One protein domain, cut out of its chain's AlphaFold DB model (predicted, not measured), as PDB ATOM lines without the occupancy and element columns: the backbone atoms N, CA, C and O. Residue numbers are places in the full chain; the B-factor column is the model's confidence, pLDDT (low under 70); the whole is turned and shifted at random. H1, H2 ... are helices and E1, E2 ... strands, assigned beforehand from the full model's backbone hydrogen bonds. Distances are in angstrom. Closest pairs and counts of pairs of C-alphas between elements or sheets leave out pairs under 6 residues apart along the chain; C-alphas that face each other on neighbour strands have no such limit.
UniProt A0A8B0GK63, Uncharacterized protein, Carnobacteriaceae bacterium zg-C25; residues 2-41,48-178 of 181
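What this domain is: This is residues 2 to 41 and 48 to 178 of the 181 residues of an uncharacterized protein of Carnobacteriaceae bacterium zg-C25 (UniProt A0A8B0GK63). Two four-stranded sheets stand face to face as a sandwich, their strands nearly aligned; from E4 to E8 the chain switches sheet at each link, winding in flattened stacked turns. H4 and H6 lie over the face of the sheet E3 E4 E6 E8 turned away from the other sheet, and the helical hairpin H1 and H2 packs on H6 through H2. The 171 printed residues hold six named helices and eight named strands, in the order H1 H2 E1 E2 H3 E3 H4 H5 H6 E4 E5 E6 E7 E8, class mixed. The sheets, in the orders E2 E1 E5 E7 and E3 E4 E6 E8, are both mixed. The whole is compact, with a radius of gyration of the C-alphas of 16.1 A, and spans 45 by 36 by 24 A.

Where its parts are: The first sheet has E2, residues 65 to 70; E1, 57 to 62; E5, 122 to 133, 34.8 A long; and E7, 152 to 163, 35.9 A. The second has E3, 81 to 84; E4, 111 to 117, 20.5 A; E6, 139 to 147, 25.5 A; and E8, 169 to 177, 26.5 A, ending at C-alpha 177 (-19.191, 14.728, -33.076). H1, residues 2 to 11, begins at C-alpha 2 (-34.987, -1.764, -56.687). H2 is residues 16 to 30, 21.1 A; H3 73 to 77; H4 85 to 91; H5 95 to 98; H6 103 to 108.

How they stand to each other: In the twisted first sheet, E5 and E7 are parallel at 15 degrees, with N 127 and O 156 2.8 A apart, within hydrogen-bond range. E1 and E5 are parallel, N 61 to O 128 2.8 A; the hairpin E1 and E2 is antiparallel, N 60 to O 68 2.8 A. In the second sheet E4 and E6 are parallel, N 115 to O 144 2.8 A, as are E6 and E8, N 143 to O 172 2.8 A; E3 and E4 are antiparallel, N 83 to O 114 3.0 A. The facing parts of the sandwich are 10.1 A apart, centre to centre. H4 stands up from the second sheet at a height of 7.9 A; H6, on the same face, has a height of 9.1 A. H5 only grazes that sheet, and H3 only grazes both. H2 touches H6, C-alphas of Arg 22 and Ala 107 closest at 4.2 A. H1 touches H2, C-alphas of Ser 9 and Glu 19 closest at 6.0 A, at a shallow tilt of 33 degrees, only just short of steep, opposite ways. Every O i to N i+4 pair is within hydrogen-bond range in H1, H2, H3, H4 and H6; H5 is too short for one.

The domain as a whole: The C-alphas of Glu 31 and Ala 74, the farthest apart, are 47.6 A apart. Residues 42 to 47 are not printed; C-alphas 41 and 48 across the cut are 18.4 A apart. The links printed whole are tight. Mean pLDDT of the printed part is 82.6; residues 2 to 5, 9, 29 to 41 and 48 to 55 are under 70.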
ATOM      1  N   GLU A   2     -36.315  -2.370 -56.373       67.06
ATOM      2  CA  GLU A   2     -34.987  -1.764 -56.687       67.06
ATOM      3  C   GLU A   2     -35.101  -0.602 -57.696       67.06
ATOM      4  O   GLU A   2     -34.497   0.450 -57.509       67.06
ATOM      5  N   SER A   3     -35.948  -0.752 -58.719       69.44
ATOM      6  CA  SER A   3     -36.272   0.315 -59.677       69.44
ATOM      7  C   SER A   3     -36.976   1.522 -59.045       69.44
ATOM      8  O   SER A   3     -36.795   2.635 -59.518       69.44
ATOM      9  N   GLU A   4     -37.758   1.315 -57.981       69.88
ATOM     10  CA  GLU A   4     -38.437   2.391 -57.239       69.88
ATOM     11  C   GLU A   4     -37.451   3.151 -56.350       69.88
ATOM     12  O   GLU A   4     -37.540   4.366 -56.257       69.88
ATOM     13  N   ILE A   5     -36.471   2.465 -55.750       68.88
ATOM     14  CA  ILE A   5     -35.399   3.104 -54.969       68.88
ATOM     15  C   ILE A   5     -34.532   3.978 -55.866       68.88
ATOM     16  O   ILE A   5     -34.215   5.108 -55.501       68.88
ATOM     17  N   LEU A   6     -34.187   3.472 -57.051       75.38
ATOM     18  CA  LEU A   6     -33.476   4.244 -58.063       75.38
ATOM     19  C   LEU A   6     -34.291   5.462 -58.507       75.38
ATOM     20  O   LEU A   6     -33.761   6.569 -58.536       75.38
ATOM     21  N   ALA A   7     -35.582   5.276 -58.795       71.62
ATOM     22  CA  ALA A   7     -36.469   6.369 -59.181       71.62
ATOM     23  C   ALA A   7     -36.620   7.417 -58.065       71.62
ATOM     24  O   ALA A   7     -36.568   8.611 -58.342       71.62
ATOM     25  N   PHE A   8     -36.747   6.991 -56.805       73.94
ATOM     26  CA  PHE A   8     -36.807   7.883 -55.647       73.94
ATOM     27  C   PHE A   8     -35.503   8.674 -55.474       73.94
ATOM     28  O   PHE A   8     -35.552   9.893 -55.327       73.94
ATOM     29  N   SER A   9     -34.348   8.000 -55.536       69.50
ATOM     30  CA  SER A   9     -33.027   8.630 -55.406       69.50
ATOM     31  C   SER A   9     -32.798   9.675 -56.505       69.50
ATOM     32  O   SER A   9     -32.403  10.804 -56.222       69.50
ATOM     33  N   GLN A  10     -33.168   9.344 -57.749       73.62
ATOM     34  CA  GLN A  10     -33.122  10.262 -58.891       73.62
ATOM     35  C   GLN A  10     -34.097  11.435 -58.749       73.62
ATOM     36  O   GLN A  10     -33.734  12.565 -59.055       73.62
ATOM     37  N   PHE A  11     -35.323  11.188 -58.279       71.94
ATOM     38  CA  PHE A  11     -36.319  12.236 -58.038       71.94
ATOM     39  C   PHE A  11     -35.856  13.234 -56.970       71.94
ATOM     40  O   PHE A  11     -36.066  14.435 -57.117       71.94
ATOM     41  N   LYS A  12     -35.207  12.744 -55.909       71.12
ATOM     42  CA  LYS A  12     -34.603  13.566 -54.851       71.12
ATOM     43  C   LYS A  12     -33.220  14.118 -55.217       71.12
ATOM     44  O   LYS A  12     -32.603  14.742 -54.367       71.12
ATOM     45  N   SER A  13     -32.751  13.901 -56.450       76.31
ATOM     46  CA  SER A  13     -31.453  14.384 -56.942       76.31
ATOM     47  C   SER A  13     -30.265  13.993 -56.044       76.31
ATOM     48  O   SER A  13     -29.270  14.708 -55.947       76.31
ATOM     49  N   GLU A  14     -30.339  12.826 -55.397       75.19
ATOM     50  CA  GLU A  14     -29.306  12.370 -54.464       75.19
ATOM     51  C   GLU A  14     -27.969  12.053 -55.176       75.19
ATOM     52  O   GLU A  14     -27.951  11.619 -56.335       75.19
ATOM     53  N   PRO A  15     -26.814  12.172 -54.486       80.00
ATOM     54  CA  PRO A  15     -25.529  11.742 -55.035       80.00
ATOM     55  C   PRO A  15     -25.452  10.224 -55.285       80.00
ATOM     56  O   PRO A  15     -25.877   9.421 -54.454       80.00
ATOM     57  N   GLN A  16     -24.754   9.809 -56.353       79.06
ATOM     58  CA  GLN A  16     -24.574   8.388 -56.736       79.06
ATOM     59  C   GLN A  16     -24.007   7.488 -55.619       79.06
ATOM     60  O   GLN A  16     -24.278   6.283 -55.565       79.06
ATOM     61  N   ALA A  17     -23.196   8.052 -54.718       76.62
ATOM     62  CA  ALA A  17     -22.671   7.321 -53.566       76.62
ATOM     63  C   ALA A  17     -23.795   6.888 -52.606       76.62
ATOM     64  O   ALA A  17     -23.803   5.745 -52.150       76.62
ATOM     65  N   ILE A  18     -24.773   7.765 -52.355       77.38
ATOM     66  CA  ILE A  18     -25.932   7.492 -51.495       77.38
ATOM     67  C   ILE A  18     -26.888   6.509 -52.173       77.38
ATOM     68  O   ILE A  18     -27.331   5.560 -51.529       77.38
ATOM     69  N   GLU A  19     -27.113   6.650 -53.482       79.75
ATOM     70  CA  GLU A  19     -27.879   5.689 -54.291       79.75
ATOM     71  C   GLU A  19     -27.326   4.260 -54.129       79.75
ATOM     72  O   GLU A  19     -28.056   3.299 -53.861       79.75
ATOM     73  N   THR A  20     -25.999   4.119 -54.200       78.88
ATOM     74  CA  THR A  20     -25.322   2.827 -54.023       78.88
ATOM     75  C   THR A  20     -25.499   2.281 -52.602       78.88
ATOM     76  O   THR A  20     -25.740   1.081 -52.424       78.88
ATOM     77  N   LEU A  21     -25.406   3.144 -51.582       80.06
ATOM     78  CA  LEU A  21     -25.630   2.763 -50.185       80.06
ATOM     79  C   LEU A  21     -27.082   2.327 -49.942       80.06
ATOM     80  O   LEU A  21     -27.290   1.295 -49.302       80.06
ATOM     81  N   ARG A  22     -28.070   3.019 -50.523       80.38
ATOM     82  CA  ARG A  22     -29.492   2.635 -50.474       80.38
ATOM     83  C   ARG A  22     -29.731   1.255 -51.051       80.38
ATOM     84  O   ARG A  22     -30.359   0.425 -50.402       80.38
ATOM     85  N   LEU A  23     -29.209   0.981 -52.248       80.50
ATOM     86  CA  LEU A  23     -29.362  -0.325 -52.891       80.50
ATOM     87  C   LEU A  23     -28.726  -1.443 -52.065       80.50
ATOM     88  O   LEU A  23     -29.319  -2.510 -51.891       80.50
ATOM     89  N   LYS A  24     -27.530  -1.199 -51.521       81.12
ATOM     90  CA  LYS A  24     -26.850  -2.153 -50.640       81.12
ATOM     91  C   LYS A  24     -27.676  -2.424 -49.379       81.12
ATOM     92  O   LYS A  24     -27.887  -3.586 -49.034       81.12
ATOM     93  N   ALA A  25     -28.162  -1.370 -48.728       74.69
ATOM     94  CA  ALA A  25     -28.977  -1.470 -47.527       74.69
ATOM     95  C   ALA A  25     -30.323  -2.159 -47.808       74.69
ATOM     96  O   ALA A  25     -30.718  -3.044 -47.059       74.69
ATOM     97  N   HIS A  26     -30.985  -1.843 -48.924       77.38
ATOM     98  CA  HIS A  26     -32.239  -2.473 -49.341       77.38
ATOM     99  C   HIS A  26     -32.101  -3.983 -49.517       77.38
ATOM    100  O   HIS A  26     -32.914  -4.734 -48.983       77.38
ATOM    101  N   ARG A  27     -31.054  -4.439 -50.219       79.69
ATOM    102  CA  ARG A  27     -30.783  -5.877 -50.379       79.69
ATOM    103  C   ARG A  27     -30.642  -6.564 -49.026       79.69
ATOM    104  O   ARG A  27     -31.266  -7.595 -48.803       79.69
ATOM    105  N   GLN A  28     -29.900  -5.946 -48.110       75.81
ATOM    106  CA  GLN A  28     -29.697  -6.479 -46.769       75.81
ATOM    107  C   GLN A  28     -30.981  -6.468 -45.922       75.81
ATOM    108  O   GLN A  28     -31.228  -7.407 -45.171       75.81
ATOM    109  N   VAL A  29     -31.825  -5.437 -46.048       64.44
ATOM    110  CA  VAL A  29     -33.107  -5.381 -45.330       64.44
ATOM    111  C   VAL A  29     -34.101  -6.396 -45.891       64.44
ATOM    112  O   VAL A  29     -34.760  -7.052 -45.096       64.44
ATOM    113  N   ASN A  30     -34.188  -6.594 -47.210       61.69
ATOM    114  CA  ASN A  30     -35.098  -7.580 -47.813       61.69
ATOM    115  C   ASN A  30     -34.782  -9.023 -47.403       61.69
ATOM    116  O   ASN A  30     -35.683  -9.856 -47.332       61.69
ATOM    117  N   GLU A  31     -33.517  -9.327 -47.112       57.50
ATOM    118  CA  GLU A  31     -33.110 -10.623 -46.558       57.50
ATOM    119  C   GLU A  31     -33.599 -10.824 -45.109       57.50
ATOM    120  O   GLU A  31     -33.613 -11.952 -44.613       57.50
ATOM    121  N   GLN A  32     -34.036  -9.753 -44.433       47.69
ATOM    122  CA  GLN A  32     -34.325  -9.732 -42.998       47.69
ATOM    123  C   GLN A  32     -35.764  -9.290 -42.641       47.69
ATOM    124  O   GLN A  32     -36.279  -9.721 -41.608       47.69
ATOM    125  N   TYR A  33     -36.441  -8.482 -43.471       42.03
ATOM    126  CA  TYR A  33     -37.772  -7.904 -43.228       42.03
ATOM    127  C   TYR A  33     -38.542  -7.629 -44.539       42.03
ATOM    128  O   TYR A  33     -37.988  -7.085 -45.490       42.03
ATOM    129  N   ALA A  34     -39.844  -7.949 -44.576       40.59
ATOM    130  CA  ALA A  34     -40.752  -7.578 -45.668       40.59
ATOM    131  C   ALA A  34     -41.330  -6.172 -45.421       40.59
ATOM    132  O   ALA A  34     -41.997  -5.962 -44.408       40.59
ATOM    133  N   LEU A  35     -41.075  -5.215 -46.319       42.72
ATOM    134  CA  LEU A  35     -41.588  -3.840 -46.242       42.72
ATOM    135  C   LEU A  35     -42.433  -3.500 -47.478       42.72
ATOM    136  O   LEU A  35     -42.237  -4.080 -48.546       42.72
ATOM    137  N   MET A  36     -43.407  -2.605 -47.298       38.78
ATOM    138  CA  MET A  36     -44.363  -2.188 -48.328       38.78
ATOM    139  C   MET A  36     -43.748  -1.195 -49.326       38.78
ATOM    140  O   MET A  36     -42.812  -0.468 -48.999       38.78
ATOM    141  N   SER A  37     -44.270  -1.208 -50.555       38.25
ATOM    142  CA  SER A  37     -43.839  -0.380 -51.686       38.25
ATOM    143  C   SER A  37     -44.237   1.090 -51.531       38.25
ATOM    144  O   SER A  37     -45.285   1.394 -50.968       38.25
ATOM    145  N   PHE A  38     -43.407   1.978 -52.082       37.59
ATOM    146  CA  PHE A  38     -43.656   3.416 -52.184       37.59
ATOM    147  C   PHE A  38     -44.652   3.683 -53.319       37.59
ATOM    148  O   PHE A  38     -44.363   3.299 -54.451       37.59
ATOM    149  N   ASP A  39     -45.785   4.326 -53.034       33.72
ATOM    150  CA  ASP A  39     -46.751   4.769 -54.051       33.72
ATOM    151  C   ASP A  39     -46.953   6.299 -53.996       33.72
ATOM    152  O   ASP A  39     -46.626   6.948 -53.002       33.72
ATOM    153  N   GLU A  40     -47.409   6.847 -55.122       38.69
ATOM    154  CA  GLU A  40     -47.342   8.243 -55.599       38.69
ATOM    155  C   GLU A  40     -47.827   9.355 -54.630       38.69
ATOM    156  O   GLU A  40     -48.774   9.184 -53.862       38.69
ATOM    157  N   ARG A  41     -47.174  10.532 -54.702       45.75
ATOM    158  CA  ARG A  41     -47.370  11.705 -53.818       45.75
ATOM    159  C   ARG A  41     -48.345  12.739 -54.391       45.75
ATOM    160  O   ARG A  41     -48.400  12.918 -55.603       45.75
ATOM    161  N   VAL A  48     -48.675  25.032 -42.605       40.44
ATOM    162  CA  VAL A  48     -48.909  24.923 -41.164       40.44
ATOM    163  C   VAL A  48     -47.684  25.520 -40.494       40.44
ATOM    164  O   VAL A  48     -46.631  24.909 -40.572       40.44
ATOM    165  N   LEU A  49     -47.819  26.733 -39.944       46.72
ATOM    166  CA  LEU A  49     -47.099  27.328 -38.798       46.72
ATOM    167  C   LEU A  49     -47.191  28.864 -38.905       46.72
ATOM    168  O   LEU A  49     -46.279  29.548 -39.353       46.72
ATOM    169  N   ALA A  50     -48.335  29.429 -38.511       37.72
ATOM    170  CA  ALA A  50     -48.629  30.855 -38.685       37.72
ATOM    171  C   ALA A  50     -48.000  31.794 -37.629       37.72
ATOM    172  O   ALA A  50     -48.327  32.972 -37.635       37.72
ATOM    173  N   ASN A  51     -47.136  31.322 -36.721       44.19
ATOM    174  CA  ASN A  51     -46.522  32.153 -35.672       44.19
ATOM    175  C   ASN A  51     -45.188  31.558 -35.188       44.19
ATOM    176  O   ASN A  51     -45.097  31.090 -34.056       44.19
ATOM    177  N   VAL A  52     -44.163  31.551 -36.039       52.25
ATOM    178  CA  VAL A  52     -42.783  31.286 -35.598       52.25
ATOM    179  C   VAL A  52     -42.103  32.628 -35.339       52.25
ATOM    180  O   VAL A  52     -42.186  33.531 -36.177       52.25
ATOM    181  N   ALA A  53     -41.478  32.804 -34.174       57.41
ATOM    182  CA  ALA A  53     -40.758  34.038 -33.882       57.41
ATOM    183  C   ALA A  53     -39.518  34.145 -34.789       57.41
ATOM    184  O   ALA A  53     -38.841  33.156 -35.044       57.41
ATOM    185  N   HIS A  54     -39.206  35.343 -35.290       56.91
ATOM    186  CA  HIS A  54     -38.142  35.550 -36.291       56.91
ATOM    187  C   HIS A  54     -36.721  35.206 -35.799       56.91
ATOM    188  O   HIS A  54     -35.798  35.118 -36.599       56.91
ATOM    189  N   ASN A  55     -36.545  35.063 -34.485       64.56
ATOM    190  CA  ASN A  55     -35.285  34.756 -33.811       64.56
ATOM    191  C   ASN A  55     -35.172  33.281 -33.383       64.56
ATOM    192  O   ASN A  55     -34.245  32.929 -32.657       64.56
ATOM    193  N   GLU A  56     -36.123  32.432 -33.772       79.00
ATOM    194  CA  GLU A  56     -36.088  30.999 -33.493       79.00
ATOM    195  C   GLU A  56     -35.603  30.236 -34.726       79.00
ATOM    196  O   GLU A  56     -36.019  30.521 -35.853       79.00
ATOM    197  N   THR A  57     -34.735  29.245 -34.516       90.31
ATOM    198  CA  THR A  57     -34.354  28.315 -35.581       90.31
ATOM    199  C   THR A  57     -35.409  27.221 -35.669       90.31
ATOM    200  O   THR A  57     -35.596  26.454 -34.719       90.31
ATOM    201  N   VAL A  58     -36.120  27.158 -36.792       89.31
ATOM    202  CA  VAL A  58     -37.260  26.261 -36.985       89.31
ATOM    203  C   VAL A  58     -37.211  25.605 -38.351       89.31
ATOM    204  O   VAL A  58     -36.964  26.260 -39.359       89.31
ATOM    205  N   ILE A  59     -37.521  24.312 -38.386       91.12
ATOM    206  CA  ILE A  59     -37.771  23.580 -39.626       91.12
ATOM    207  C   ILE A  59     -39.117  22.861 -39.549       91.12
ATOM    208  O   ILE A  59     -39.448  22.247 -38.534       91.12
ATOM    209  N   CYS A  60     -39.912  22.945 -40.612       88.19
ATOM    210  CA  CYS A  60     -41.195  22.256 -40.734       88.19
ATOM    211  C   CYS A  60     -41.184  21.360 -41.964       88.19
ATOM    212  O   CYS A  60     -40.846  21.801 -43.062       88.19
ATOM    213  N   GLN A  61     -41.575  20.105 -41.772       88.56
ATOM    214  CA  GLN A  61     -41.675  19.119 -42.836       88.56
ATOM    215  C   GLN A  61     -43.046  18.456 -42.792       88.56
ATOM    216  O   GLN A  61     -43.461  17.929 -41.757       88.56
ATOM    217  N   TYR A  62     -43.732  18.482 -43.931       84.44
ATOM    218  CA  TYR A  62     -45.005  17.817 -44.163       84.44
ATOM    219  C   TYR A  62     -44.776  16.636 -45.105       84.44
ATOM    220  O   TYR A  62     -44.377  16.811 -46.256       84.44
ATOM    221  N   GLY A  63     -44.949  15.421 -44.588       87.06
ATOM    222  CA  GLY A  63     -44.534  14.195 -45.257       87.06
ATOM    223  C   GLY A  63     -43.054  14.254 -45.647       87.06
ATOM    224  O   GLY A  63     -42.152  14.330 -44.803       87.06
ATOM    225  N   THR A  64     -42.801  14.241 -46.952       86.81
ATOM    226  CA  THR A  64     -41.457  14.247 -47.552       86.81
ATOM    227  C   THR A  64     -41.020  15.616 -48.080       86.81
ATOM    228  O   THR A  64     -39.991  15.707 -48.758       86.81
ATOM    229  N   ILE A  65     -41.800  16.663 -47.790       84.06
ATOM    230  CA  ILE A  65     -41.602  18.029 -48.281       84.06
ATOM    231  C   ILE A  65     -41.259  18.945 -47.109       84.06
ATOM    232  O   ILE A  65     -41.926  18.922 -46.071       84.06
ATOM    233  N   THR A  66     -40.255  19.793 -47.297       87.62
ATOM    234  CA  THR A  66     -39.930  20.870 -46.361       87.62
ATOM    235  C   THR A  66     -40.749  22.114 -46.693       87.62
ATOM    236  O   THR A  66     -40.730  22.606 -47.818       87.62
ATOM    237  N   THR A  67     -41.527  22.597 -45.723       82.25
ATOM    238  CA  THR A  67     -42.461  23.726 -45.892       82.25
ATOM    239  C   THR A  67     -41.946  25.018 -45.269       82.25
ATOM    240  O   THR A  67     -42.376  26.101 -45.664       82.25
ATOM    241  N   LEU A  68     -41.031  24.918 -44.303       82.56
ATOM    242  CA  LEU A  68     -40.388  26.057 -43.663       82.56
ATOM    243  C   LEU A  68     -38.968  25.682 -43.262       82.56
ATOM    244  O   LEU A  68     -38.779  24.700 -42.550       82.56
ATOM    245  N   GLU A  69     -38.016  26.529 -43.630       88.44
ATOM    246  CA  GLU A  69     -36.677  26.564 -43.055       88.44
ATOM    247  C   GLU A  69     -36.409  27.988 -42.593       88.44
ATOM    248  O   GLU A  69     -36.428  28.934 -43.382       88.44
ATOM    249  N   GLN A  70     -36.207  28.151 -41.293       84.62
ATOM    250  CA  GLN A  70     -35.889  29.428 -40.691       84.62
ATOM    251  C   GLN A  70     -34.674  29.249 -39.797       84.62
ATOM    252  O   GLN A  70     -34.697  28.475 -38.844       84.62
ATOM    253  N   VAL A  71     -33.619  30.000 -40.089       88.06
ATOM    254  CA  VAL A  71     -32.407  30.057 -39.277       88.06
ATOM    255  C   VAL A  71     -32.072  31.524 -39.064       88.06
ATOM    256  O   VAL A  71     -32.161  32.321 -40.000       88.06
ATOM    257  N   ASP A  72     -31.701  31.893 -37.837       85.00
ATOM    258  CA  ASP A  72     -31.249  33.255 -37.558       85.00
ATOM    259  C   ASP A  72     -30.045  33.593 -38.453       85.00
ATOM    260  O   ASP A  72     -29.082  32.827 -38.560       85.00
ATOM    261  N   TYR A  73     -30.087  34.761 -39.094       85.38
ATOM    262  CA  TYR A  73     -29.043  35.201 -40.015       85.38
ATOM    263  C   TYR A  73     -27.649  35.237 -39.368       85.38
ATOM    264  O   TYR A  73     -26.656  34.922 -40.023       85.38
ATOM    265  N   ALA A  74     -27.551  35.592 -38.084       89.06
ATOM    266  CA  ALA A  74     -26.290  35.579 -37.353       89.06
ATOM    267  C   ALA A  74     -25.751  34.153 -37.169       89.06
ATOM    268  O   ALA A  74     -24.543  33.948 -37.275       89.06
ATOM    269  N   LEU A  75     -26.628  33.167 -36.947       91.62
ATOM    270  CA  LEU A  75     -26.247  31.755 -36.857       91.62
ATOM    271  C   LEU A  75     -25.797  31.219 -38.220       91.62
ATOM    272  O   LEU A  75     -24.749  30.581 -38.300       91.62
ATOM    273  N   MET A  76     -26.519  31.553 -39.294       89.88
ATOM    274  CA  MET A  76     -26.112  31.200 -40.659       89.88
ATOM    275  C   MET A  76     -24.732  31.774 -41.004       89.88
ATOM    276  O   MET A  76     -23.867  31.060 -41.503       89.88
ATOM    277  N   GLN A  77     -24.494  33.054 -40.696       92.44
ATOM    278  CA  GLN A  77     -23.196  33.704 -40.917       92.44
ATOM    279  C   GLN A  77     -22.074  33.105 -40.064       92.44
ATOM    280  O   GLN A  77     -20.912  33.119 -40.469       92.44
ATOM    281  N   ALA A  78     -22.410  32.568 -38.893       92.69
ATOM    282  CA  ALA A  78     -21.472  31.848 -38.046       92.69
ATOM    283  C   ALA A  78     -21.187  30.416 -38.536       92.69
ATOM    284  O   ALA A  78     -20.304  29.764 -37.986       92.69
ATOM    285  N   GLY A  79     -21.881  29.941 -39.577       93.00
ATOM    286  CA  GLY A  79     -21.673  28.629 -40.188       93.00
ATOM    287  C   GLY A  79     -22.628  27.539 -39.702       93.00
ATOM    288  O   GLY A  79     -22.396  26.371 -39.999       93.00
ATOM    289  N   VAL A  80     -23.686  27.884 -38.963       95.12
ATOM    290  CA  VAL A  80     -24.754  26.934 -38.617       95.12
ATOM    291  C   VAL A  80     -25.556  26.587 -39.867       95.12
ATOM    292  O   VAL A  80     -25.950  27.473 -40.624       95.12
ATOM    293  N   VAL A  81     -25.850  25.299 -40.039       95.38
ATOM    294  CA  VAL A  81     -26.727  24.798 -41.102       95.38
ATOM    295  C   VAL A  81     -27.899  24.071 -40.460       95.38
ATOM    296  O   VAL A  81     -27.693  23.185 -39.636       95.38
ATOM    297  N   VAL A  82     -29.118  24.433 -40.847       95.94
ATOM    298  CA  VAL A  82     -30.338  23.657 -40.592       95.94
ATOM    299  C   VAL A  82     -31.102  23.633 -41.905       95.94
ATOM    300  O   VAL A  82     -31.497  24.688 -42.387       95.94
ATOM    301  N   SER A  83     -31.233  22.452 -42.500       94.94
ATOM    302  CA  SER A  83     -31.734  22.286 -43.869       94.94
ATOM    303  C   SER A  83     -32.385  20.915 -44.043       94.94
ATOM    304  O   SER A  83     -32.128  19.990 -43.261       94.94
ATOM    305  N   ASP A  84     -33.188  20.759 -45.091       94.88
ATOM    306  CA  ASP A  84     -33.590  19.467 -45.628       94.88
ATOM    307  C   ASP A  84     -32.357  18.587 -45.879       94.88
ATOM    308  O   ASP A  84     -31.309  19.033 -46.353       94.88
ATOM    309  N   LEU A  85     -32.469  17.313 -45.510       94.56
ATOM    310  CA  LEU A  85     -31.366  16.370 -45.626       94.56
ATOM    311  C   LEU A  85     -30.926  16.157 -47.077       94.56
ATOM    312  O   LEU A  85     -29.730  16.013 -47.317       94.56
ATOM    313  N   PHE A  86     -31.857  16.121 -48.028       90.38
ATOM    314  CA  PHE A  86     -31.529  15.876 -49.432       90.38
ATOM    315  C   PHE A  86     -30.861  17.101 -50.057       90.38
ATOM    316  O   PHE A  86     -29.826  16.954 -50.705       90.38
ATOM    317  N   ASP A  87     -31.337  18.305 -49.735       90.56
ATOM    318  CA  ASP A  87     -30.689  19.554 -50.153       90.56
ATOM    319  C   ASP A  87     -29.264  19.657 -49.575       90.56
ATOM    320  O   ASP A  87     -28.311  20.023 -50.267       90.56
ATOM    321  N   ALA A  88     -29.076  19.251 -48.315       92.19
ATOM    322  CA  ALA A  88     -27.754  19.191 -47.701       92.19
ATOM    323  C   ALA A  88     -26.832  18.152 -48.369       92.19
ATOM    324  O   ALA A  88     -25.622  18.361 -48.425       92.19
ATOM    325  N   MET A  89     -27.361  17.046 -48.899       89.25
ATOM    326  CA  MET A  89     -26.564  16.046 -49.623       89.25
ATOM    327  C   MET A  89     -26.074  16.529 -50.986       89.25
ATOM    328  O   MET A  89     -25.015  16.090 -51.436       89.25
ATOM    329  N   GLU A  90     -26.820  17.412 -51.648       88.38
ATOM    330  CA  GLU A  90     -26.351  18.043 -52.883       88.38
ATOM    331  C   GLU A  90     -25.162  18.974 -52.615       88.38
ATOM    332  O   GLU A  90     -24.244  19.083 -53.431       88.38
ATOM    333  N   GLN A  91     -25.166  19.634 -51.454       88.75
ATOM    334  CA  GLN A  91     -24.162  20.632 -51.083       88.75
ATOM    335  C   GLN A  91     -22.939  20.031 -50.376       88.75
ATOM    336  O   GLN A  91     -21.819  20.519 -50.555       88.75
ATOM    337  N   TYR A  92     -23.127  18.975 -49.583       88.00
ATOM    338  CA  TYR A  92     -22.107  18.399 -48.709       88.00
ATOM    339  C   TYR A  92     -21.933  16.897 -48.945       88.00
ATOM    340  O   TYR A  92     -22.886  16.147 -49.141       88.00
ATOM    341  N   ASN A  93     -20.694  16.408 -48.836       88.00
ATOM    342  CA  ASN A  93     -20.439  14.969 -48.876       88.00
ATOM    343  C   ASN A  93     -20.800  14.315 -47.532       88.00
ATOM    344  O   ASN A  93     -19.957  14.178 -46.644       88.00
ATOM    345  N   LEU A  94     -22.052  13.877 -47.409       88.38
ATOM    346  CA  LEU A  94     -22.587  13.259 -46.194       88.38
ATOM    347  C   LEU A  94     -22.436  11.728 -46.154       88.38
ATOM    348  O   LEU A  94     -22.990  11.092 -45.262       88.38
ATOM    349  N   THR A  95     -21.667  11.112 -47.059       87.19
ATOM    350  CA  THR A  95     -21.536   9.640 -47.160       87.19
ATOM    351  C   THR A  95     -21.136   8.989 -45.828       87.19
ATOM    352  O   THR A  95     -21.817   8.087 -45.349       87.19
ATOM    353  N   ASN A  96     -20.095   9.507 -45.164       86.44
ATOM    354  CA  ASN A  96     -19.599   8.971 -43.883       86.44
ATOM    355  C   ASN A  96     -20.628   9.074 -42.748       86.44
ATOM    356  O   ASN A  96     -20.570   8.349 -41.758       86.44
ATOM    357  N   VAL A  97     -21.524  10.050 -42.861       87.75
ATOM    358  CA  VAL A  97     -22.574  10.322 -41.891       87.75
ATOM    359  C   VAL A  97     -23.778   9.418 -42.169       87.75
ATOM    360  O   VAL A  97     -24.316   8.818 -41.241       87.75
ATOM    361  N   TRP A  98     -24.135   9.239 -43.443       87.94
ATOM    362  CA  TRP A  98     -25.187   8.330 -43.896       87.94
ATOM    363  C   TRP A  98     -24.920   6.878 -43.500       87.94
ATOM    364  O   TRP A  98     -25.824   6.186 -43.040       87.94
ATOM    365  N   GLU A  99     -23.667   6.427 -43.590       89.69
ATOM    366  CA  GLU A  99     -23.268   5.075 -43.182       89.69
ATOM    367  C   GLU A  99     -23.513   4.775 -41.693       89.69
ATOM    368  O   GLU A  99     -23.546   3.605 -41.307       89.69
ATOM    369  N   LYS A 100     -23.701   5.801 -40.851       91.06
ATOM    370  CA  LYS A 100     -24.006   5.624 -39.423       91.06
ATOM    371  C   LYS A 100     -25.483   5.375 -39.133       91.06
ATOM    372  O   LYS A 100     -25.794   4.958 -38.022       91.06
ATOM    373  N   LEU A 101     -26.373   5.630 -40.092       91.62
ATOM    374  CA  LEU A 101     -27.793   5.315 -39.952       91.62
ATOM    375  C   LEU A 101     -28.000   3.801 -39.856       91.62
ATOM    376  O   LEU A 101     -27.202   3.012 -40.365       91.62
ATOM    377  N   SER A 102     -29.111   3.370 -39.275       92.50
ATOM    378  CA  SER A 102     -29.537   1.978 -39.380       92.50
ATOM    379  C   SER A 102     -29.783   1.585 -40.843       92.50
ATOM    380  O   SER A 102     -30.144   2.409 -41.681       92.50
ATOM    381  N   LEU A 103     -29.657   0.293 -41.165       89.50
ATOM    382  CA  LEU A 103     -29.879  -0.207 -42.531       89.50
ATOM    383  C   LEU A 103     -31.264   0.158 -43.080       89.50
ATOM    384  O   LEU A 103     -31.404   0.431 -44.270       89.50
ATOM    385  N   ARG A 104     -32.290   0.197 -42.219       88.25
ATOM    386  CA  ARG A 104     -33.641   0.605 -42.620       88.25
ATOM    387  C   ARG A 104     -33.655   2.057 -43.093       88.25
ATOM    388  O   ARG A 104     -34.207   2.330 -44.152       88.25
ATOM    389  N   HIS A 105     -33.037   2.964 -42.345       92.88
ATOM    390  CA  HIS A 105     -32.958   4.374 -42.720       92.88
ATOM    391  C   HIS A 105     -32.033   4.596 -43.919       92.88
ATOM    392  O   HIS A 105     -32.414   5.281 -44.863       92.88
ATOM    393  N   GLN A 106     -30.881   3.921 -43.967       90.25
ATOM    394  CA  GLN A 106     -30.004   3.968 -45.141       90.25
ATOM    395  C   GLN A 106     -30.718   3.553 -46.427       90.25
ATOM    396  O   GLN A 106     -30.410   4.102 -47.475       90.25
ATOM    397  N   ALA A 107     -31.636   2.584 -46.366       84.12
ATOM    398  CA  ALA A 107     -32.381   2.111 -47.529       84.12
ATOM    399  C   ALA A 107     -33.579   3.009 -47.868       84.12
ATOM    400  O   ALA A 107     -33.787   3.351 -49.033       84.12
ATOM    401  N   TYR A 108     -34.366   3.382 -46.859       88.38
ATOM    402  CA  TYR A 108     -35.744   3.832 -47.055       88.38
ATOM    403  C   TYR A 108     -36.034   5.249 -46.585       88.38
ATOM    404  O   TYR A 108     -37.169   5.685 -46.743       88.38
ATOM    405  N   THR A 109     -35.054   5.980 -46.041       91.75
ATOM    406  CA  THR A 109     -35.277   7.367 -45.618       91.75
ATOM    407  C   THR A 109     -35.867   8.175 -46.765       91.75
ATOM    408  O   THR A 109     -35.253   8.268 -47.823       91.75
ATOM    409  N   ASN A 110     -37.056   8.736 -46.578       88.88
ATOM    410  CA  ASN A 110     -37.767   9.514 -47.595       88.88
ATOM    411  C   ASN A 110     -38.006  10.971 -47.173       88.88
ATOM    412  O   ASN A 110     -38.518  11.765 -47.958       88.88
ATOM    413  N   SER A 111     -37.589  11.335 -45.960       91.94
ATOM    414  CA  SER A 111     -37.661  12.682 -45.395       91.94
ATOM    415  C   SER A 111     -36.549  12.850 -44.361       91.94
ATOM    416  O   SER A 111     -36.204  11.895 -43.668       91.94
ATOM    417  N   GLY A 112     -35.986  14.039 -44.179       94.81
ATOM    418  CA  GLY A 112     -34.922  14.190 -43.190       94.81
ATOM    419  C   GLY A 112     -34.465  15.612 -42.960       94.81
ATOM    420  O   GLY A 112     -34.757  16.495 -43.757       94.81
ATOM    421  N   VAL A 113     -33.745  15.813 -41.861       96.69
ATOM    422  CA  VAL A 113     -33.154  17.103 -41.497       96.69
ATOM    423  C   VAL A 113     -31.661  16.921 -41.293       96.69
ATOM    424  O   VAL A 113     -31.241  15.981 -40.616       96.69
ATOM    425  N   TYR A 114     -30.875  17.843 -41.833       96.94
ATOM    426  CA  TYR A 114     -29.461  17.982 -41.535       96.94
ATOM    427  C   TYR A 114     -29.225  19.224 -40.670       96.94
ATOM    428  O   TYR A 114     -29.666  20.322 -41.007       96.94
ATOM    429  N   ILE A 115     -28.530  19.037 -39.548       96.81
ATOM    430  CA  ILE A 115     -28.125  20.097 -38.624       96.81
ATOM    431  C   ILE A 115     -26.605  20.046 -38.482       96.81
ATOM    432  O   ILE A 115     -26.068  19.045 -38.011       96.81
ATOM    433  N   TYR A 116     -25.915  21.127 -38.836       95.94
ATOM    434  CA  TYR A 116     -24.497  21.328 -38.534       95.94
ATOM    435  C   TYR A 116     -24.314  22.508 -37.587       95.94
ATOM    436  O   TYR A 116     -24.857  23.591 -37.823       95.94
ATOM    437  N   VAL A 117     -23.526  22.309 -36.529       96.12
ATOM    438  CA  VAL A 117     -23.205  23.352 -35.548       96.12
ATOM    439  C   VAL A 117     -21.688  23.468 -35.384       96.12
ATOM    440  O   VAL A 117     -21.072  22.496 -34.948       96.12
ATOM    441  N   PRO A 118     -21.077  24.627 -35.696       95.75
ATOM    442  CA  PRO A 118     -19.634  24.848 -35.580       95.75
ATOM    443  C   PRO A 118     -19.082  24.720 -34.154       95.75
ATOM    444  O   PRO A 118     -19.819  24.772 -33.168       95.75
ATOM    445  N   GLU A 119     -17.754  24.605 -34.039       95.38
ATOM    446  CA  GLU A 119     -17.055  24.511 -32.749       95.38
ATOM    447  C   GLU A 119     -17.429  25.655 -31.789       95.38
ATOM    448  O   GLU A 119     -17.432  26.833 -32.143       95.38
ATOM    449  N   GLY A 120     -17.726  25.285 -30.539       94.44
ATOM    450  CA  GLY A 120     -18.012  26.211 -29.443       94.44
ATOM    451  C   GLY A 120     -19.362  26.930 -29.517       94.44
ATOM    452  O   GLY A 120     -19.609  27.811 -28.692       94.44
ATOM    453  N   MET A 121     -20.228  26.589 -30.476       94.62
ATOM    454  CA  MET A 121     -21.544  27.212 -30.622       94.62
ATOM    455  C   MET A 121     -22.653  26.450 -29.895       94.62
ATOM    456  O   MET A 121     -22.586  25.236 -29.706       94.62
ATOM    457  N   CYS A 122     -23.709  27.181 -29.534       93.69
ATOM    458  CA  CYS A 122     -24.947  26.620 -29.008       93.69
ATOM    459  C   CYS A 122     -26.086  26.871 -29.997       93.69
ATOM    460  O   CYS A 122     -26.249  28.000 -30.461       93.69
ATOM    461  N   LEU A 123     -26.879  25.841 -30.284       95.06
ATOM    462  CA  LEU A 123     -28.061  25.933 -31.135       95.06
ATOM    463  C   LEU A 123     -29.273  25.323 -30.434       95.06
ATOM    464  O   LEU A 123     -29.240  24.156 -30.050       95.06
ATOM    465  N   ASP A 124     -30.358  26.087 -30.363       94.75
ATOM    466  CA  ASP A 124     -31.692  25.572 -30.071       94.75
ATOM    467  C   ASP A 124     -32.478  25.521 -31.386       94.75
ATOM    468  O   ASP A 124     -32.599  26.534 -32.078       94.75
ATOM    469  N   VAL A 125     -32.992  24.345 -31.745       93.75
ATOM    470  CA  VAL A 125     -33.779  24.141 -32.967       93.75
ATOM    471  C   VAL A 125     -35.099  23.453 -32.653       93.75
ATOM    472  O   VAL A 125     -35.150  22.473 -31.904       93.75
ATOM    473  N   THR A 126     -36.174  23.971 -33.248       90.25
ATOM    474  CA  THR A 126     -37.506  23.366 -33.178       90.25
ATOM    475  C   THR A 126     -37.881  22.749 -34.519       90.25
ATOM    476  O   THR A 126     -37.937  23.427 -35.541       90.25
ATOM    477  N   CYS A 127     -38.177  21.457 -34.515       91.31
ATOM    478  CA  CYS A 127     -38.576  20.708 -35.694       91.31
ATOM    479  C   CYS A 127     -40.065  20.359 -35.623       91.31
ATOM    480  O   CYS A 127     -40.533  19.801 -34.632       91.31
ATOM    481  N   TYR A 128     -40.809  20.607 -36.692       87.19
ATOM    482  CA  TYR A 128     -42.183  20.138 -36.846       87.19
ATOM    483  C   TYR A 128     -42.221  19.060 -37.920       87.19
ATOM    484  O   TYR A 128     -41.922  19.318 -39.083       87.19
ATOM    485  N   PHE A 129     -42.577  17.843 -37.526       92.25
ATOM    486  CA  PHE A 129     -42.689  16.694 -38.411       92.25
ATOM    487  C   PHE A 129     -44.153  16.289 -38.507       92.25
ATOM    488  O   PHE A 129     -44.724  15.756 -37.555       92.25
ATOM    489  N   VAL A 130     -44.765  16.556 -39.655       85.75
ATOM    490  CA  VAL A 130     -46.153  16.199 -39.934       85.75
ATOM    491  C   VAL A 130     -46.166  14.958 -40.816       85.75
ATOM    492  O   VAL A 130     -45.693  14.992 -41.946       85.75
ATOM    493  N   GLN A 131     -46.710  13.860 -40.306       86.19
ATOM    494  CA  GLN A 131     -47.031  12.684 -41.101       86.19
ATOM    495  C   GLN A 131     -48.258  12.980 -41.965       86.19
ATOM    496  O   GLN A 131     -49.333  13.270 -41.430       86.19
ATOM    497  N   ASP A 132     -48.114  12.831 -43.278       86.38
ATOM    498  CA  ASP A 132     -49.256  12.807 -44.181       86.38
ATOM    499  C   ASP A 132     -49.875  11.399 -44.198       86.38
ATOM    500  O   ASP A 132     -49.275  10.425 -44.652       86.38
ATOM    501  N   ASN A 133     -51.066  11.295 -43.622       85.44
ATOM    502  CA  ASN A 133     -51.940  10.128 -43.609       85.44
ATOM    503  C   ASN A 133     -53.131  10.311 -44.569       85.44
ATOM    504  O   ASN A 133     -54.100   9.556 -44.491       85.44
ATOM    505  N   SER A 134     -53.125  11.323 -45.442       82.50
ATOM    506  CA  SER A 134     -54.079  11.411 -46.556       82.50
ATOM    507  C   SER A 134     -53.697  10.461 -47.698       82.50
ATOM    508  O   SER A 134     -54.571   9.928 -48.381       82.50
ATOM    509  N   VAL A 135     -52.402  10.161 -47.819       82.44
ATOM    510  CA  VAL A 135     -51.813   9.179 -48.739       82.44
ATOM    511  C   VAL A 135     -51.451   7.881 -48.009       82.44
ATOM    512  O   VAL A 135     -51.493   7.835 -46.778       82.44
ATOM    513  N   VAL A 136     -51.124   6.816 -48.743       86.31
ATOM    514  CA  VAL A 136     -50.646   5.535 -48.188       86.31
ATOM    515  C   VAL A 136     -49.128   5.462 -48.378       86.31
ATOM    516  O   VAL A 136     -48.637   4.780 -49.272       86.31
ATOM    517  N   GLU A 137     -48.382   6.216 -47.568       82.00
ATOM    518  CA  GLU A 137     -46.912   6.275 -47.614       82.00
ATOM    519  C   GLU A 137     -46.342   6.244 -46.185       82.00
ATOM    520  O   GLU A 137     -46.637   7.112 -45.356       82.00
ATOM    521  N   ASP A 138     -45.502   5.248 -45.893       87.50
ATOM    522  CA  ASP A 138     -44.726   5.204 -44.651       87.50
ATOM    523  C   ASP A 138     -43.669   6.318 -44.650       87.50
ATOM    524  O   ASP A 138     -42.968   6.538 -45.641       87.50
ATOM    525  N   LEU A 139     -43.488   6.995 -43.516       88.25
ATOM    526  CA  LEU A 139     -42.461   8.023 -43.357       88.25
ATOM    527  C   LEU A 139     -41.276   7.456 -42.587       88.25
ATOM    528  O   LEU A 139     -41.347   7.204 -41.382       88.25
ATOM    529  N   ILE A 140     -40.161   7.288 -43.289       92.38
ATOM    530  CA  ILE A 140     -38.876   6.924 -42.704       92.38
ATOM    531  C   ILE A 140     -38.038   8.201 -42.664       92.38
ATOM    532  O   ILE A 140     -37.530   8.672 -43.682       92.38
ATOM    533  N   LYS A 141     -37.949   8.804 -41.477       95.25
ATOM    534  CA  LYS A 141     -37.312  10.098 -41.252       95.25
ATOM    535  C   LYS A 141     -35.945   9.964 -40.594       95.25
ATOM    536  O   LYS A 141     -35.846   9.427 -39.495       95.25
ATOM    537  N   SER A 142     -34.913  10.540 -41.205       96.31
ATOM    538  CA  SER A 142     -33.586  10.656 -40.584       96.31
ATOM    539  C   SER A 142     -33.271  12.095 -40.200       96.31
ATOM    540  O   SER A 142     -33.313  12.985 -41.043       96.31
ATOM    541  N   VAL A 143     -32.917  12.320 -38.938       96.75
ATOM    542  CA  VAL A 143     -32.349  13.588 -38.469       96.75
ATOM    543  C   VAL A 143     -30.879  13.366 -38.172       96.75
ATOM    544  O   VAL A 143     -30.513  12.492 -37.388       96.75
ATOM    545  N   ILE A 144     -30.035  14.151 -38.818       96.19
ATOM    546  CA  ILE A 144     -28.589  14.041 -38.735       96.19
ATOM    547  C   ILE A 144     -28.058  15.312 -38.093       96.19
ATOM    548  O   ILE A 144     -28.246  16.400 -38.631       96.19
ATOM    549  N   ILE A 145     -27.374  15.164 -36.963       96.12
ATOM    550  CA  ILE A 145     -26.784  16.270 -36.214       96.12
ATOM    551  C   ILE A 145     -25.270  16.090 -36.223       96.12
ATOM    552  O   ILE A 145     -24.756  15.105 -35.697       96.12
ATOM    553  N   VAL A 146     -24.554  17.044 -36.809       95.25
ATOM    554  CA  VAL A 146     -23.092  17.095 -36.827       95.25
ATOM    555  C   VAL A 146     -22.633  18.280 -35.987       95.25
ATOM    556  O   VAL A 146     -23.008  19.423 -36.239       95.25
ATOM    557  N   LYS A 147     -21.820  18.006 -34.973       94.81
ATOM    558  CA  LYS A 147     -21.375  18.997 -33.993       94.81
ATOM    559  C   LYS A 147     -19.870  19.177 -34.047       94.81
ATOM    560  O   LYS A 147     -19.126  18.218 -33.861       94.81
ATOM    561  N   GLY A 148     -19.425  20.415 -34.189       94.12
ATOM    562  CA  GLY A 148     -18.048  20.794 -33.936       94.12
ATOM    563  C   GLY A 148     -17.666  20.571 -32.472       94.12
ATOM    564  O   GLY A 148     -18.499  20.370 -31.581       94.12
ATOM    565  N   LYS A 149     -16.367  20.626 -32.196       93.06
ATOM    566  CA  LYS A 149     -15.840  20.457 -30.842       93.06
ATOM    567  C   LYS A 149     -16.486  21.456 -29.874       93.06
ATOM    568  O   LYS A 149     -16.635  22.629 -30.192       93.06
ATOM    569  N   ASN A 150     -16.860  21.008 -28.676       92.19
ATOM    570  CA  ASN A 150     -17.525  21.840 -27.660       92.19
ATOM    571  C   ASN A 150     -18.826  22.530 -28.132       92.19
ATOM    572  O   ASN A 150     -19.247  23.502 -27.506       92.19
ATOM    573  N   ALA A 151     -19.448  22.071 -29.220       95.19
ATOM    574  CA  ALA A 151     -20.752  22.563 -29.634       95.19
ATOM    575  C   ALA A 151     -21.872  21.898 -28.820       95.19
ATOM    576  O   ALA A 151     -21.795  20.717 -28.461       95.19
ATOM    577  N   HIS A 152     -22.937  22.651 -28.565       93.69
ATOM    578  CA  HIS A 152     -24.132  22.188 -27.870       93.69
ATOM    579  C   HIS A 152     -25.357  22.378 -28.761       93.69
ATOM    580  O   HIS A 152     -25.569  23.454 -29.314       93.69
ATOM    581  N   VAL A 153     -26.175  21.337 -28.894       94.31
ATOM    582  CA  VAL A 153     -27.379  21.375 -29.729       94.31
ATOM    583  C   VAL A 153     -28.548  20.841 -28.928       94.31
ATOM    584  O   VAL A 153     -28.479  19.726 -28.418       94.31
ATOM    585  N   ASN A 154     -29.618  21.624 -28.834       94.62
ATOM    586  CA  ASN A 154     -30.888  21.187 -28.280       94.62
ATOM    587  C   ASN A 154     -31.909  21.100 -29.410       94.62
ATOM    588  O   ASN A 154     -32.248  22.102 -30.040       94.62
ATOM    589  N   VAL A 155     -32.415  19.892 -29.649       94.25
ATOM    590  CA  VAL A 155     -33.459  19.644 -30.643       94.25
ATOM    591  C   VAL A 155     -34.772  19.379 -29.927       94.25
ATOM    592  O   VAL A 155     -34.913  18.382 -29.219       94.25
ATOM    593  N   THR A 156     -35.752  20.251 -30.142       92.75
ATOM    594  CA  THR A 156     -37.148  19.986 -29.783       92.75
ATOM    595  C   THR A 156     -37.877  19.566 -31.043       92.75
ATOM    596  O   THR A 156     -37.837  20.291 -32.028       92.75
ATOM    597  N   TYR A 157     -38.550  18.415 -31.045       90.19
ATOM    598  CA  TYR A 157     -39.367  18.016 -32.188       90.19
ATOM    599  C   TYR A 157     -40.820  17.767 -31.796       90.19
ATOM    600  O   TYR A 157     -41.124  17.175 -30.759       90.19
ATOM    601  N   HIS A 158     -41.721  18.205 -32.665       86.38
ATOM    602  CA  HIS A 158     -43.148  17.957 -32.590       86.38
ATOM    603  C   HIS A 158     -43.533  16.980 -33.688       86.38
ATOM    604  O   HIS A 158     -43.328  17.254 -34.868       86.38
ATOM    605  N   GLN A 159     -44.112  15.852 -33.293       87.56
ATOM    606  CA  GLN A 159     -44.669  14.886 -34.226       87.56
ATOM    607  C   GLN A 159     -46.180  15.087 -34.316       87.56
ATOM    608  O   GLN A 159     -46.884  15.056 -33.306       87.56
ATOM    609  N   LEU A 160     -46.665  15.301 -35.532       84.31
ATOM    610  CA  LEU A 160     -48.064  15.534 -35.865       84.31
ATOM    611  C   LEU A 160     -48.482  14.556 -36.967       84.31
ATOM    612  O   LEU A 160     -47.633  14.006 -37.665       84.31
ATOM    613  N   SER A 161     -49.782  14.356 -37.152       84.62
ATOM    614  CA  SER A 161     -50.313  13.592 -38.283       84.62
ATOM    615  C   SER A 161     -51.583  14.235 -38.822       84.62
ATOM    616  O   SER A 161     -52.394  14.739 -38.043       84.62
ATOM    617  N   VAL A 162     -51.777  14.182 -40.136       82.75
ATOM    618  CA  VAL A 162     -52.950  14.725 -40.833       82.75
ATOM    619  C   VAL A 162     -53.500  13.661 -41.772       82.75
ATOM    620  O   VAL A 162     -52.753  13.146 -42.586       82.75
ATOM    621  N   GLY A 163     -54.790  13.333 -41.677       83.62
ATOM    622  CA  GLY A 163     -55.437  12.296 -42.493       83.62
ATOM    623  C   GLY A 163     -55.814  11.041 -41.700       83.62
ATOM    624  O   GLY A 163     -55.645  10.993 -40.481       83.62
ATOM    625  N   GLU A 164     -56.370  10.046 -42.392       84.25
ATOM    626  CA  GLU A 164     -57.040   8.889 -41.773       84.25
ATOM    627  C   GLU A 164     -56.311   7.552 -41.979       84.25
ATOM    628  O   GLU A 164     -56.604   6.587 -41.271       84.25
ATOM    629  N   ASN A 165     -55.348   7.474 -42.903       84.25
ATOM    630  CA  ASN A 165     -54.586   6.248 -43.132       84.25
ATOM    631  C   ASN A 165     -53.680   5.908 -41.939       84.25
ATOM    632  O   ASN A 165     -53.185   6.775 -41.217       84.25
ATOM    633  N   HIS A 166     -53.431   4.614 -41.749       86.81
ATOM    634  CA  HIS A 166     -52.543   4.099 -40.708       86.81
ATOM    635  C   HIS A 166     -51.139   3.840 -41.265       86.81
ATOM    636  O   HIS A 166     -50.712   2.689 -41.361       86.81
ATOM    637  N   ASN A 167     -50.430   4.908 -41.630       86.38
ATOM    638  CA  ASN A 167     -49.053   4.801 -42.112       86.38
ATOM    639  C   ASN A 167     -48.078   4.627 -40.943       86.38
ATOM    640  O   ASN A 167     -48.309   5.122 -39.832       86.38
ATOM    641  N   GLN A 168     -46.970   3.931 -41.180       89.38
ATOM    642  CA  GLN A 168     -45.891   3.856 -40.207       89.38
ATOM    643  C   GLN A 168     -45.043   5.121 -40.244       89.38
ATOM    644  O   GLN A 168     -44.635   5.594 -41.301       89.38
ATOM    645  N   TYR A 169     -44.711   5.613 -39.055       89.75
ATOM    646  CA  TYR A 169     -43.718   6.656 -38.861       89.75
ATOM    647  C   TYR A 169     -42.514   6.065 -38.136       89.75
ATOM    648  O   TYR A 169     -42.645   5.535 -37.027       89.75
ATOM    649  N   HIS A 170     -41.335   6.168 -38.740       94.06
ATOM    650  CA  HIS A 170     -40.081   5.766 -38.123       94.06
ATOM    651  C   HIS A 170     -39.093   6.928 -38.158       94.06
ATOM    652  O   HIS A 170     -38.766   7.433 -39.227       94.06
ATOM    653  N   LEU A 171     -38.630   7.354 -36.985       94.69
ATOM    654  CA  LEU A 171     -37.661   8.433 -36.824       94.69
ATOM    655  C   LEU A 171     -36.371   7.869 -36.241       94.69
ATOM    656  O   LEU A 171     -36.392   7.253 -35.175       94.69
ATOM    657  N   GLU A 172     -35.261   8.156 -36.906       95.56
ATOM    658  CA  GLU A 172     -33.919   7.926 -36.388       95.56
ATOM    659  C   GLU A 172     -33.199   9.268 -36.299       95.56
ATOM    660  O   GLU A 172     -33.138  10.021 -37.273       95.56
ATOM    661  N   ILE A 173     -32.672   9.568 -35.112       95.25
ATOM    662  CA  ILE A 173     -31.830  10.736 -34.870       95.25
ATOM    663  C   ILE A 173     -30.418  10.225 -34.617       95.25
ATOM    664  O   ILE A 173     -30.205   9.436 -33.695       95.25
ATOM    665  N   VAL A 174     -29.462  10.675 -35.425       94.50
ATOM    666  CA  VAL A 174     -28.045  10.345 -35.267       94.50
ATOM    667  C   VAL A 174     -27.270  11.613 -34.970       94.50
ATOM    668  O   VAL A 174     -27.301  12.575 -35.735       94.50
ATOM    669  N   GLU A 175     -26.549  11.581 -33.857       93.62
ATOM    670  CA  GLU A 175     -25.646  12.642 -33.435       93.62
ATOM    671  C   GLU A 175     -24.199  12.219 -33.676       93.62
ATOM    672  O   GLU A 175     -23.788  11.097 -33.365       93.62
ATOM    673  N   ILE A 176     -23.428  13.119 -34.274       91.81
ATOM    674  CA  ILE A 176     -22.050  12.893 -34.680       91.81
ATOM    675  C   ILE A 176     -21.223  14.068 -34.198       91.81
ATOM    676  O   ILE A 176     -21.392  15.192 -34.664       91.81
ATOM    677  N   ASP A 177     -20.276  13.790 -33.315       87.88
ATOM    678  CA  ASP A 177     -19.191  14.728 -33.076       87.88
ATOM    679  C   ASP A 177     -18.274  14.717 -34.306       87.88
ATOM    680  O   ASP A 177     -17.878  13.650 -34.796       87.88
ATOM    681  N   GLU A 178     -17.975  15.901 -34.835       75.81
ATOM    682  CA  GLU A 178     -17.016  16.110 -35.910       75.81
ATOM    683  C   GLU A 178     -15.691  15.483 -35.465       75.81
ATOM    684  O   GLU A 178     -15.037  15.935 -34.521       75.81
TER     685      GLU A 178